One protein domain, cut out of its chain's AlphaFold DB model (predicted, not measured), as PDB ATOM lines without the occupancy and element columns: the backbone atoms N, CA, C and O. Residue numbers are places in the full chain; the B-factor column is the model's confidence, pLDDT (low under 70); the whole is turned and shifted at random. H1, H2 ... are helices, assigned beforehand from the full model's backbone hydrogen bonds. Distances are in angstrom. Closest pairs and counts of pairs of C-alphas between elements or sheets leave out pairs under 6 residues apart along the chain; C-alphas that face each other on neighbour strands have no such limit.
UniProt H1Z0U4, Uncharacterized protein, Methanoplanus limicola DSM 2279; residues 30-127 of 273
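Overview. This is residues 30 to 127 of the 273 residues of an uncharacterized protein of Methanoplanus limicola DSM 2279 (UniProt H1Z0U4). What shape do the helices make? The long helix H3 meets the helical hairpin of H4 and H5 at about a right angle with its residues 93 and 94, while H2 packs crosswise on H3 and H1 packs steeply on H5. What is the make-up? The printed part has 98 residues with five named helices, in order H1 to H5, and no named strand: the class is all helix. How large is it? It is compact and rounded, with a radius of gyration of the C-alphas of 12.6 A and spans of 31 by 29 by 27 A.

Along the chain. Where is the longest helix? H3, residues 80 to 94, begins with C-alpha 80 at (174.675, 155.915, 142.548) and measures 21.0 A from first to last C-alpha. Which helices surround it in sequence? H1, residues 46 to 55, measures 14.2 A, and H2, residues 62 to 70, 11.9 A. H4, residues 101 to 109, measures 12.5 A, and H5, residues 117 to 127, 15.5 A, ending with C-alpha 127 at (170.556, 137.519, 121.043).

Arrangement. What touches H3? H2 does, at a steep tilt of 50 degrees, opposite ways, the closest C-alphas being those of Val 70 and Arg 83, 5.4 A apart. H3 touches H5 with residues 93 to 94 alone, about perpendicular at 79 degrees, closest at the C-alphas of Leu 93 and Ala 125, 5.1 A. What else touches H5, the hub? H4 forms a hairpin with it at a shallow tilt of 12 degrees, opposite ways, closest at the C-alphas of Leu 106 and Met 120, 6.8 A. H1 touches H5 at a steep tilt of 69 degrees, only just short of about perpendicular, closest at the C-alphas of Leu 46 and Lys 118, 7.0 A. How are the backbones? In the five helices every O i to N i+4 pair is within hydrogen-bond range.

Size, cuts and confidence. Which C-alphas are farthest apart? Those of Asn 30 and Glu 78, at 35.0 A. Are there cuts, long links or weak places? The printed part has no cut, the four links are short, and no printed residue is under 70 in pLDDT.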
ATOM      1  N   ASN A  30     161.239 133.408 126.208       89.88
ATOM      2  CA  ASN A  30     161.291 132.396 127.267       89.88
ATOM      3  C   ASN A  30     162.671 131.719 127.389       89.88
ATOM      4  O   ASN A  30     163.005 131.200 128.449       89.88
ATOM      5  N   PHE A  31     163.491 131.750 126.335       92.44
ATOM      6  CA  PHE A  31     164.894 131.324 126.379       92.44
ATOM      7  C   PHE A  31     165.868 132.494 126.558       92.44
ATOM      8  O   PHE A  31     167.080 132.317 126.436       92.44
ATOM      9  N   GLY A  32     165.357 133.685 126.876       92.25
ATOM     10  CA  GLY A  32     166.149 134.868 127.177       92.25
ATOM     11  C   GLY A  32     166.671 135.609 125.954       92.25
ATOM     12  O   GLY A  32     167.676 136.319 126.050       92.25
ATOM     13  N   PHE A  33     166.004 135.477 124.810       93.62
ATOM     14  CA  PHE A  33     166.173 136.415 123.704       93.62
ATOM     15  C   PHE A  33     165.399 137.705 123.976       93.62
ATOM     16  O   PHE A  33     164.507 137.744 124.821       93.62
ATOM     17  N   TYR A  34     165.774 138.787 123.297       89.88
ATOM     18  CA  TYR A  34     165.092 140.071 123.444       89.88
ATOM     19  C   TYR A  34     165.214 140.924 122.179       89.88
ATOM     20  O   TYR A  34     166.200 140.834 121.435       89.88
ATOM     21  N   SER A  35     164.201 141.759 121.941       84.50
ATOM     22  CA  SER A  35     164.049 142.521 120.694       84.50
ATOM     23  C   SER A  35     164.068 144.040 120.863       84.50
ATOM     24  O   SER A  35     163.855 144.746 119.892       84.50
ATOM     25  N   LYS A  36     164.375 144.581 122.050       88.69
ATOM     26  CA  LYS A  36     164.657 146.028 122.184       88.69
ATOM     27  C   LYS A  36     166.149 146.307 122.060       88.69
ATOM     28  O   LYS A  36     166.968 145.413 122.243       88.69
ATOM     29  N   SER A  37     166.511 147.566 121.806       92.12
ATOM     30  CA  SER A  37     167.913 147.964 121.683       92.12
ATOM     31  C   SER A  37     168.408 148.836 122.839       92.12
ATOM     32  O   SER A  37     167.899 149.930 123.096       92.12
ATOM     33  N   SER A  38     169.476 148.369 123.485       94.56
ATOM     34  CA  SER A  38     170.308 149.123 124.429       94.56
ATOM     35  C   SER A  38     171.239 150.112 123.719       94.56
ATOM     36  O   SER A  38     171.723 151.062 124.342       94.56
ATOM     37  N   HIS A  39     171.451 149.946 122.407       97.19
ATOM     38  CA  HIS A  39     172.338 150.800 121.609       97.19
ATOM     39  C   HIS A  39     171.811 152.218 121.380       97.19
ATOM     40  O   HIS A  39     172.557 153.092 120.938       97.19
ATOM     41  N   THR A  40     170.571 152.492 121.783       94.44
ATOM     42  CA  THR A  40     170.040 153.854 121.929       94.44
ATOM     43  C   THR A  40     170.817 154.670 122.969       94.44
ATOM     44  O   THR A  40     170.988 155.878 122.796       94.44
ATOM     45  N   GLY A  41     171.349 154.027 124.016       94.06
ATOM     46  CA  GLY A  41     171.999 154.706 125.141       94.06
ATOM     47  C   GLY A  41     173.413 154.236 125.486       94.06
ATOM     48  O   GLY A  41     174.156 154.998 126.117       94.06
ATOM     49  N   ARG A  42     173.815 153.017 125.109       96.38
ATOM     50  CA  ARG A  42     175.118 152.431 125.479       96.38
ATOM     51  C   ARG A  42     175.740 151.600 124.359       96.38
ATOM     52  O   ARG A  42     175.093 151.259 123.384       96.38
ATOM     53  N   THR A  43     177.024 151.298 124.507       98.00
ATOM     54  CA  THR A  43     177.689 150.231 123.743       98.00
ATOM     55  C   THR A  43     177.370 148.874 124.383       98.00
ATOM     56  O   THR A  43     176.626 148.823 125.360       98.00
ATOM     57  N   VAL A  44     177.984 147.789 123.911       97.69
ATOM     58  CA  VAL A  44     177.940 146.478 124.587       97.69
ATOM     59  C   VAL A  44     178.532 146.485 126.004       97.69
ATOM     60  O   VAL A  44     178.303 145.542 126.736       97.69
ATOM     61  N   MET A  45     179.231 147.540 126.448       97.50
ATOM     62  CA  MET A  45     179.792 147.627 127.813       97.50
ATOM     63  C   MET A  45     180.710 146.441 128.159       97.50
ATOM     64  O   MET A  45     180.649 145.884 129.256       97.50
ATOM     65  N   LEU A  46     181.553 146.034 127.203       97.12
ATOM     66  CA  LEU A  46     182.278 144.768 127.283       97.12
ATOM     67  C   LEU A  46     183.214 144.689 128.497       97.12
ATOM     68  O   LEU A  46     183.264 143.658 129.161       97.12
ATOM     69  N   SER A  47     183.945 145.762 128.805       94.94
ATOM     70  CA  SER A  47     184.868 145.780 129.946       94.94
ATOM     71  C   SER A  47     184.143 145.640 131.281       94.94
ATOM     72  O   SER A  47     184.590 144.896 132.155       94.94
ATOM     73  N   GLU A  48     183.003 146.315 131.441       95.56
ATOM     74  CA  GLU A  48     182.170 146.150 132.628       95.56
ATOM     75  C   GLU A  48     181.578 144.747 132.701       95.56
ATOM     76  O   GLU A  48     181.558 144.161 133.777       95.56
ATOM     77  N   PHE A  49     181.141 144.188 131.572       96.00
ATOM     78  CA  PHE A  49     180.600 142.837 131.544       96.00
ATOM     79  C   PHE A  49     181.642 141.784 131.935       96.00
ATOM     80  O   PHE A  49     181.360 140.956 132.793       96.00
ATOM     81  N   ILE A  50     182.862 141.853 131.394       93.56
ATOM     82  CA  ILE A  50     183.961 140.957 131.792       93.56
ATOM     83  C   ILE A  50     184.265 141.112 133.288       93.56
ATOM     84  O   ILE A  50     184.375 140.117 133.994       93.56
ATOM     85  N   THR A  51     184.313 142.350 133.797       92.25
ATOM     86  CA  THR A  51     184.519 142.607 135.234       92.25
ATOM     87  C   THR A  51     183.452 141.913 136.081       92.25
ATOM     88  O   THR A  51     183.773 141.322 137.108       92.25
ATOM     89  N   VAL A  52     182.190 141.953 135.652       91.88
ATOM     90  CA  VAL A  52     181.080 141.274 136.333       91.88
ATOM     91  C   VAL A  52     181.244 139.761 136.270       91.88
ATOM     92  O   VAL A  52     181.163 139.114 137.306       91.88
ATOM     93  N   MET A  53     181.501 139.202 135.088       91.38
ATOM     94  CA  MET A  53     181.638 137.754 134.908       91.38
ATOM     95  C   MET A  53     182.786 137.162 135.731       91.38
ATOM     96  O   MET A  53     182.650 136.057 136.245       91.38
ATOM     97  N   ASP A  54     183.880 137.906 135.894       86.75
ATOM     98  CA  ASP A  54     185.070 137.423 136.596       86.75
ATOM     99  C   ASP A  54     185.026 137.662 138.121       86.75
ATOM    100  O   ASP A  54     185.839 137.091 138.843       86.75
ATOM    101  N   ASN A  55     184.114 138.503 138.638       85.62
ATOM    102  CA  ASN A  55     184.133 138.918 140.053       85.62
ATOM    103  C   ASN A  55     182.787 138.833 140.790       85.62
ATOM    104  O   ASN A  55     182.773 138.929 142.016       85.62
ATOM    105  N   ALA A  56     181.652 138.706 140.097       81.81
ATOM    106  CA  ALA A  56     180.346 138.675 140.752       81.81
ATOM    107  C   ALA A  56     179.999 137.252 141.234       81.81
ATOM    108  O   ALA A  56     179.884 136.343 140.408       81.81
ATOM    109  N   PRO A  57     179.775 137.029 142.542       72.31
ATOM    110  CA  PRO A  57     179.166 135.787 143.006       72.31
ATOM    111  C   PRO A  57     177.659 135.757 142.696       72.31
ATOM    112  O   PRO A  57     176.999 136.794 142.670       72.31
ATOM    113  N   GLY A  58     177.100 134.554 142.528       71.62
ATOM    114  CA  GLY A  58     175.657 134.313 142.690       71.62
ATOM    115  C   GLY A  58     174.729 134.975 141.663       71.62
ATOM    116  O   GLY A  58     173.836 135.729 142.034       71.62
ATOM    117  N   PHE A  59     174.857 134.634 140.374       83.56
ATOM    118  CA  PHE A  59     173.934 135.094 139.315       83.56
ATOM    119  C   PHE A  59     172.471 134.627 139.467       83.56
ATOM    120  O   PHE A  59     171.611 135.010 138.672       83.56
ATOM    121  N   ASN A  60     172.189 133.775 140.448       79.62
ATOM    122  CA  ASN A  60     170.867 133.245 140.761       79.62
ATOM    123  C   ASN A  60     170.067 134.106 141.743       79.62
ATOM    124  O   ASN A  60     168.863 133.903 141.872       79.62
ATOM    125  N   ASP A  61     170.699 135.077 142.401       84.12
ATOM    126  CA  ASP A  61     170.043 135.921 143.391       84.12
ATOM    127  C   ASP A  61     170.027 137.386 142.930       84.12
ATOM    128  O   ASP A  61     171.051 138.062 142.787       84.12
ATOM    129  N   LYS A  62     168.811 137.883 142.682       80.75
ATOM    130  CA  LYS A  62     168.562 139.244 142.192       80.75
ATOM    131  C   LYS A  62     168.949 140.309 143.215       80.75
ATOM    132  O   LYS A  62     169.408 141.377 142.803       80.75
ATOM    133  N   GLU A  63     168.788 140.039 144.507       82.94
ATOM    134  CA  GLU A  63     169.175 140.974 145.563       82.94
ATOM    135  C   GLU A  63     170.692 140.977 145.751       82.94
ATOM    136  O   GLU A  63     171.275 142.058 145.858       82.94
ATOM    137  N   ILE A  64     171.357 139.819 145.655       84.06
ATOM    138  CA  ILE A  64     172.830 139.749 145.632       84.06
ATOM    139  C   ILE A  64     173.384 140.533 144.438       84.06
ATOM    140  O   ILE A  64     174.245 141.395 144.622       84.06
ATOM    141  N   LEU A  65     172.856 140.321 143.228       83.44
ATOM    142  CA  LEU A  65     173.277 141.085 142.050       83.44
ATOM    143  C   LEU A  65     173.048 142.587 142.248       83.44
ATOM    144  O   LEU A  65     173.943 143.395 142.019       83.44
ATOM    145  N   LYS A  66     171.872 143.002 142.715       82.44
ATOM    146  CA  LYS A  66     171.591 144.425 142.939       82.44
ATOM    147  C   LYS A  66     172.533 145.041 143.978       82.44
ATOM    148  O   LYS A  66     173.034 146.143 143.742       82.44
ATOM    149  N   LYS A  67     172.806 144.333 145.075       86.31
ATOM    150  CA  LYS A  67     173.753 144.748 146.113       86.31
ATOM    151  C   LYS A  67     175.157 144.948 145.540       86.31
ATOM    152  O   LYS A  67     175.699 146.046 145.655       86.31
ATOM    153  N   ILE A  68     175.693 143.956 144.827       85.94
ATOM    154  CA  ILE A  68     177.041 144.001 144.228       85.94
ATOM    155  C   ILE A  68     177.216 145.231 143.327       85.94
ATOM    156  O   ILE A  68     178.250 145.907 143.328       85.94
ATOM    157  N   PHE A  69     176.194 145.540 142.530       85.25
ATOM    158  CA  PHE A  69     176.267 146.643 141.582       85.25
ATOM    159  C   PHE A  69     176.043 148.012 142.229       85.25
ATOM    160  O   PHE A  69     176.735 148.971 141.880       85.25
ATOM    161  N   VAL A  70     175.055 148.137 143.117       81.56
ATOM    162  CA  VAL A  70     174.598 149.440 143.627       81.56
ATOM    163  C   VAL A  70     175.273 149.803 144.946       81.56
ATOM    164  O   VAL A  70     175.738 150.938 145.089       81.56
ATOM    165  N   GLU A  71     175.358 148.861 145.878       85.69
ATOM    166  CA  GLU A  71     175.919 149.072 147.216       85.69
ATOM    167  C   GLU A  71     177.438 148.897 147.182       85.69
ATOM    168  O   GLU A  71     178.164 149.870 147.401       85.69
ATOM    169  N   ASP A  72     177.912 147.718 146.767       88.94
ATOM    170  CA  ASP A  72     179.340 147.361 146.788       88.94
ATOM    171  C   ASP A  72     180.140 148.024 145.650       88.94
ATOM    172  O   ASP A  72     181.369 148.047 145.663       88.94
ATOM    173  N   ASN A  73     179.444 148.611 144.671       90.00
ATOM    174  CA  ASN A  73     180.024 149.350 143.551       90.00
ATOM    175  C   ASN A  73     181.111 148.570 142.800       90.00
ATOM    176  O   ASN A  73     182.183 149.116 142.522       90.00
ATOM    177  N   LEU A  74     180.830 147.320 142.425       91.50
ATOM    178  CA  LEU A  74     181.787 146.465 141.714       91.50
ATOM    179  C   LEU A  74     182.450 147.165 140.512       91.50
ATOM    180  O   LEU A  74     183.644 147.019 140.264       91.50
ATOM    181  N   LEU A  75     181.681 147.981 139.788       92.69
ATOM    182  CA  LEU A  75     182.132 148.710 138.599       92.69
ATOM    183  C   LEU A  75     182.829 150.050 138.895       92.69
ATOM    184  O   LEU A  75     183.120 150.797 137.958       92.69
ATOM    185  N   LYS A  76     183.040 150.387 140.173       93.12
ATOM    186  CA  LYS A  76     183.695 151.617 140.648       93.12
ATOM    187  C   LYS A  76     183.125 152.893 140.011       93.12
ATOM    188  O   LYS A  76     183.860 153.810 139.660       93.12
ATOM    189  N   LYS A  77     181.800 152.966 139.842       93.75
ATOM    190  CA  LYS A  77     181.122 154.147 139.287       93.75
ATOM    191  C   LYS A  77     181.054 155.266 140.327       93.75
ATOM    192  O   LYS A  77     180.779 155.019 141.504       93.75
ATOM    193  N   GLU A  78     181.254 156.494 139.858       92.62
ATOM    194  CA  GLU A  78     181.341 157.708 140.682       92.62
ATOM    195  C   GLU A  78     180.028 158.056 141.393       92.62
ATOM    196  O   GLU A  78     180.034 158.556 142.511       92.62
ATOM    197  N   SER A  79     178.886 157.759 140.767       94.25
ATOM    198  CA  SER A  79     177.561 158.109 141.283       94.25
ATOM    199  C   SER A  79     176.650 156.893 141.413       94.25
ATOM    200  O   SER A  79     176.732 155.941 140.633       94.25
ATOM    201  N   ILE A  80     175.713 156.946 142.367       92.12
ATOM    202  CA  ILE A  80     174.675 155.915 142.548       92.12
ATOM    203  C   ILE A  80     173.815 155.778 141.283       92.12
ATOM    204  O   ILE A  80     173.448 154.669 140.895       92.12
ATOM    205  N   SER A  81     173.511 156.888 140.606       93.25
ATOM    206  CA  SER A  81     172.794 156.871 139.326       93.25
ATOM    207  C   SER A  81     173.606 156.159 138.241       93.25
ATOM    208  O   SER A  81     173.049 155.326 137.526       93.25
ATOM    209  N   GLY A  82     174.922 156.397 138.181       93.12
ATOM    210  CA  GLY A  82     175.878 155.666 137.344       93.12
ATOM    211  C   GLY A  82     175.885 154.155 137.604       93.12
ATOM    212  O   GLY A  82     175.856 153.363 136.664       93.12
ATOM    213  N   ARG A  83     175.848 153.739 138.875       93.88
ATOM    214  CA  ARG A  83     175.755 152.319 139.262       93.88
ATOM    215  C   ARG A  83     174.458 151.681 138.766       93.88
ATOM    216  O   ARG A  83     174.489 150.665 138.073       93.88
ATOM    217  N   LYS A  84     173.319 152.319 139.057       93.00
ATOM    218  CA  LYS A  84     171.981 151.842 138.667       93.00
ATOM    219  C   LYS A  84     171.830 151.735 137.149       93.00
ATOM    220  O   LYS A  84     171.332 150.724 136.660       93.00
ATOM    221  N   ILE A  85     172.285 152.743 136.401       93.62
ATOM    222  CA  ILE A  85     172.174 152.735 134.938       93.62
ATOM    223  C   ILE A  85     173.080 151.674 134.308       93.62
ATOM    224  O   ILE A  85     172.663 151.009 133.364       93.62
ATOM    225  N   SER A  86     174.288 151.455 134.838       94.00
ATOM    226  CA  SER A  86     175.160 150.378 134.361       94.00
ATOM    227  C   SER A  86     174.561 149.001 134.618       94.00
ATOM    228  O   SER A  86     174.544 148.181 133.703       94.00
ATOM    229  N   PHE A  87     174.014 148.763 135.813       93.19
ATOM    230  CA  PHE A  87     173.327 147.508 136.121       93.19
ATOM    231  C   PHE A  87     172.139 147.261 135.184       93.19
ATOM    232  O   PHE A  87     172.015 146.173 134.625       93.19
ATOM    233  N   TYR A  88     171.313 148.288 134.950       93.06
ATOM    234  CA  TYR A  88     170.198 148.223 134.008       93.06
ATOM    235  C   TYR A  88     170.660 147.761 132.619       93.06
ATOM    236  O   TYR A  88     170.173 146.750 132.115       93.06
ATOM    237  N   TYR A  89     171.635 148.445 132.013       95.62
ATOM    238  CA  TYR A  89     172.077 148.106 130.658       95.62
ATOM    239  C   TYR A  89     172.761 146.741 130.572       95.62
ATOM    240  O   TYR A  89     172.504 146.011 129.620       95.62
ATOM    241  N   LEU A  90     173.561 146.352 131.567       95.12
ATOM    242  CA  LEU A  90     174.186 145.026 131.589       95.12
ATOM    243  C   LEU A  90     173.142 143.911 131.715       95.12
ATOM    244  O   LEU A  90     173.217 142.916 130.997       95.12
ATOM    245  N   LYS A  91     172.106 144.104 132.538       93.06
ATOM    246  CA  LYS A  91     170.971 143.176 132.602       93.06
ATOM    247  C   LYS A  91     170.218 143.110 131.271       93.06
ATOM    248  O   LYS A  91     169.833 142.026 130.842       93.06
ATOM    249  N   HIS A  92     170.022 144.237 130.590       94.06
ATOM    250  CA  HIS A  92     169.361 144.244 129.285       94.06
ATOM    251  C   HIS A  92     170.184 143.535 128.205       94.06
ATOM    252  O   HIS A  92     169.638 142.661 127.532       94.06
ATOM    253  N   LEU A  93     171.476 143.846 128.092       96.38
ATOM    254  CA  LEU A  93     172.385 143.294 127.082       96.38
ATOM    255  C   LEU A  93     172.676 141.806 127.279       96.38
ATOM    256  O   LEU A  93     172.712 141.072 126.300       96.38
ATOM    257  N   TYR A  94     172.854 141.363 128.524       95.88
ATOM    258  CA  TYR A  94     173.372 140.023 128.821       95.88
ATOM    259  C   TYR A  94     172.381 139.125 129.552       95.88
ATOM    260  O   TYR A  94     172.593 137.924 129.653       95.88
ATOM    261  N   GLY A  95     171.279 139.687 130.050       93.56
ATOM    262  CA  GLY A  95     170.248 138.911 130.723       93.56
ATOM    263  C   GLY A  95     170.760 138.228 131.985       93.56
ATOM    264  O   GLY A  95     170.446 137.057 132.155       93.56
ATOM    265  N   LEU A  96     171.532 138.964 132.805       90.94
ATOM    266  CA  LEU A  96     172.172 138.555 134.069       90.94
ATOM    267  C   LEU A  96     171.182 137.913 135.061       90.94
ATOM    268  O   LEU A  96     170.724 138.556 136.006       90.94
ATOM    269  N   ASP A  97     170.811 136.669 134.800       87.12
ATOM    270  CA  ASP A  97     169.830 135.889 135.544       87.12
ATOM    271  C   ASP A  97     170.119 134.408 135.285       87.12
ATOM    272  O   ASP A  97     170.128 133.964 134.137       87.12
ATOM    273  N   SER A  98     170.378 133.628 136.332       81.94
ATOM    274  CA  SER A  98     170.671 132.203 136.166       81.94
ATOM    275  C   SER A  98     169.496 131.387 135.628       81.94
ATOM    276  O   SER A  98     169.728 130.267 135.198       81.94
ATOM    277  N   GLU A  99     168.260 131.893 135.631       86.62
ATOM    278  CA  GLU A  99     167.103 131.205 135.030       86.62
ATOM    279  C   GLU A  99     167.025 131.422 133.510       86.62
ATOM    280  O   GLU A  99     166.363 130.679 132.784       86.62
ATOM    281  N   ASN A 100     167.738 132.424 132.996       91.69
ATOM    282  CA  ASN A 100     167.788 132.732 131.578       91.69
ATOM    283  C   ASN A 100     168.645 131.693 130.834       91.69
ATOM    284  O   ASN A 100     169.864 131.663 130.979       91.69
ATOM    285  N   LYS A 101     168.021 130.881 129.968       93.81
ATOM    286  CA  LYS A 101     168.691 129.804 129.211       93.81
ATOM    287  C   LYS A 101     169.839 130.263 128.318       93.81
ATOM    288  O   LYS A 101     170.835 129.547 128.205       93.81
ATOM    289  N   ASN A 102     169.721 131.434 127.705       94.69
ATOM    290  CA  ASN A 102     170.792 132.067 126.943       94.69
ATOM    291  C   ASN A 102     171.982 132.395 127.869       94.69
ATOM    292  O   ASN A 102     173.104 131.955 127.613       94.69
ATOM    293  N   PHE A 103     171.723 133.030 129.016       94.88
ATOM    294  CA  PHE A 103     172.764 133.351 129.999       94.88
ATOM    295  C   PHE A 103     173.366 132.108 130.686       94.88
ATOM    296  O   PHE A 103     174.570 132.067 130.922       94.88
ATOM    297  N   GLN A 104     172.585 131.049 130.931       93.88
ATOM    298  CA  GLN A 104     173.098 129.750 131.398       93.88
ATOM    299  C   GLN A 104     174.113 129.161 130.412       93.88
ATOM    300  O   GLN A 104     175.183 128.710 130.821       93.88
ATOM    301  N   GLY A 105     173.800 129.203 129.112       94.88
ATOM    302  CA  GLY A 105     174.731 128.800 128.058       94.88
ATOM    303  C   GLY A 105     176.024 129.605 128.118       94.88
ATOM    304  O   GLY A 105     177.111 129.029 128.096       94.88
ATOM    305  N   LEU A 106     175.911 130.925 128.274       95.31
ATOM    306  CA  LEU A 106     177.069 131.799 128.417       95.31
ATOM    307  C   LEU A 106     177.938 131.398 129.613       95.31
ATOM    308  O   LEU A 106     179.134 131.194 129.438       95.31
ATOM    309  N   LEU A 107     177.346 131.221 130.799       93.62
ATOM    310  CA  LEU A 107     178.057 130.801 132.013       93.62
ATOM    311  C   LEU A 107     178.750 129.443 131.845       93.62
ATOM    312  O   LEU A 107     179.886 129.275 132.282       93.62
ATOM    313  N   LYS A 108     178.096 128.481 131.185       93.12
ATOM    314  CA  LYS A 108     178.643 127.136 130.948       93.12
ATOM    315  C   LYS A 108     179.914 127.165 130.101       93.12
ATOM    316  O   LYS A 108     180.846 126.400 130.361       93.12
ATOM    317  N   TYR A 109     179.931 128.002 129.067       94.50
ATOM    318  CA  TYR A 109     181.036 128.068 128.112       94.50
ATOM    319  C   TYR A 109     182.080 129.133 128.463       94.50
ATOM    320  O   TYR A 109     183.194 129.065 127.938       94.50
ATOM    321  N   TRP A 110     181.771 130.056 129.380       93.31
ATOM    322  CA  TRP A 110     182.696 131.088 129.843       93.31
ATOM    323  C   TRP A 110     183.978 130.485 130.426       93.31
ATOM    324  O   TRP A 110     183.950 129.515 131.191       93.31
ATOM    325  N   LYS A 111     185.125 131.073 130.077       90.56
ATOM    326  CA  LYS A 111     186.431 130.700 130.629       90.56
ATOM    327  C   LYS A 111     187.108 131.938 131.178       90.56
ATOM    328  O   LYS A 111     187.329 132.892 130.441       90.56
ATOM    329  N   GLU A 112     187.436 131.921 132.465       85.12
ATOM    330  CA  GLU A 112     188.084 133.052 133.133       85.12
ATOM    331  C   GLU A 112     189.320 133.516 132.345       85.12
ATOM    332  O   GLU A 112     190.118 132.692 131.890       85.12
ATOM    333  N   LYS A 113     189.457 134.837 132.153       82.69
ATOM    334  CA  LYS A 113     190.592 135.478 131.455       82.69
ATOM    335  C   LYS A 113     190.858 134.977 130.024       82.69
ATOM    336  O   LYS A 113     191.943 135.192 129.488       82.69
ATOM    337  N   SER A 114     189.879 134.347 129.373       88.19
ATOM    338  CA  SER A 114     190.002 133.932 127.974       88.19
ATOM    339  C   SER A 114     189.790 135.113 127.015       88.19
ATOM    340  O   SER A 114     188.790 135.825 127.144       88.19
ATOM    341  N   PRO A 115     190.645 135.310 125.991       86.62
ATOM    342  CA  PRO A 115     190.415 136.329 124.963       86.62
ATOM    343  C   PRO A 115     189.147 136.068 124.132       86.62
ATOM    344  O   PRO A 115     188.601 137.003 123.546       86.62
ATOM    345  N   ASP A 116     188.647 134.829 124.119       90.56
ATOM    346  CA  ASP A 116     187.408 134.419 123.443       90.56
ATOM    347  C   ASP A 116     186.141 134.963 124.133       90.56
ATOM    348  O   ASP A 116     185.077 135.052 123.522       90.56
ATOM    349  N   ASN A 117     186.246 135.405 125.392       92.56
ATOM    350  CA  ASN A 117     185.121 135.933 126.169       92.56
ATOM    351  C   ASN A 117     184.435 137.130 125.500       92.56
ATOM    352  O   ASN A 117     183.224 137.304 125.633       92.56
ATOM    353  N   LYS A 118     185.176 137.933 124.722       95.62
ATOM    354  CA  LYS A 118     184.593 139.036 123.942       95.62
ATOM    355  C   LYS A 118     183.633 138.551 122.853       95.62
ATOM    356  O   LYS A 118     182.638 139.220 122.582       95.62
ATOM    357  N   ILE A 119     183.903 137.384 122.268       97.19
ATOM    358  CA  ILE A 119     183.068 136.769 121.232       97.19
ATOM    359  C   ILE A 119     181.815 136.172 121.869       97.19
ATOM    360  O   ILE A 119     180.707 136.433 121.402       97.19
ATOM    361  N   MET A 120     181.958 135.475 123.000       95.94
ATOM    362  CA  MET A 120     180.807 134.991 123.772       95.94
ATOM    363  C   MET A 120     179.903 136.138 124.251       95.94
ATOM    364  O   MET A 120     178.680 136.065 124.119       95.94
ATOM    365  N   ALA A 121     180.491 137.234 124.736       97.50
ATOM    366  CA  ALA A 121     179.750 138.434 125.109       97.50
ATOM    367  C   ALA A 121     179.009 139.043 123.906       97.50
ATOM    368  O   ALA A 121     177.827 139.371 124.016       97.50
ATOM    369  N   LEU A 122     179.657 139.148 122.741       98.19
ATOM    370  CA  LEU A 122     179.006 139.630 121.521       98.19
ATOM    371  C   LEU A 122     177.807 138.753 121.128       98.19
ATOM    372  O   LEU A 122     176.746 139.289 120.822       98.19
ATOM    373  N   LEU A 123     177.948 137.425 121.153       98.12
ATOM    374  CA  LEU A 123     176.869 136.483 120.834       98.12
ATOM    375  C   LEU A 123     175.662 136.640 121.778       98.12
ATOM    376  O   LEU A 123     174.510 136.652 121.333       98.12
ATOM    377  N   CYS A 124     175.913 136.819 123.076       97.69
ATOM    378  CA  CYS A 124     174.855 137.095 124.049       97.69
ATOM    379  C   CYS A 124     174.173 138.450 123.783       97.69
ATOM    380  O   CYS A 124     172.950 138.535 123.737       97.69
ATOM    381  N   ALA A 125     174.945 139.502 123.499       97.75
ATOM    382  CA  ALA A 125     174.371 140.800 123.154       97.75
ATOM    383  C   ALA A 125     173.552 140.743 121.850       97.75
ATOM    384  O   ALA A 125     172.460 141.304 121.779       97.75
ATOM    385  N   LEU A 126     174.019 140.012 120.829       96.94
ATOM    386  CA  LEU A 126     173.292 139.805 119.572       96.94
ATOM    387  C   LEU A 126     171.950 139.102 119.795       96.94
ATOM    388  O   LEU A 126     170.970 139.436 119.143       96.94
ATOM    389  N   SER A 127     171.843 138.170 120.737       95.88
ATOM    390  CA  SER A 127     170.556 137.519 121.043       95.88
ATOM    391  C   SER A 127     169.562 138.422 121.771       95.88
ATOM    392  O   SER A 127     168.374 138.103 121.836       95.88
TER     393      SER A 127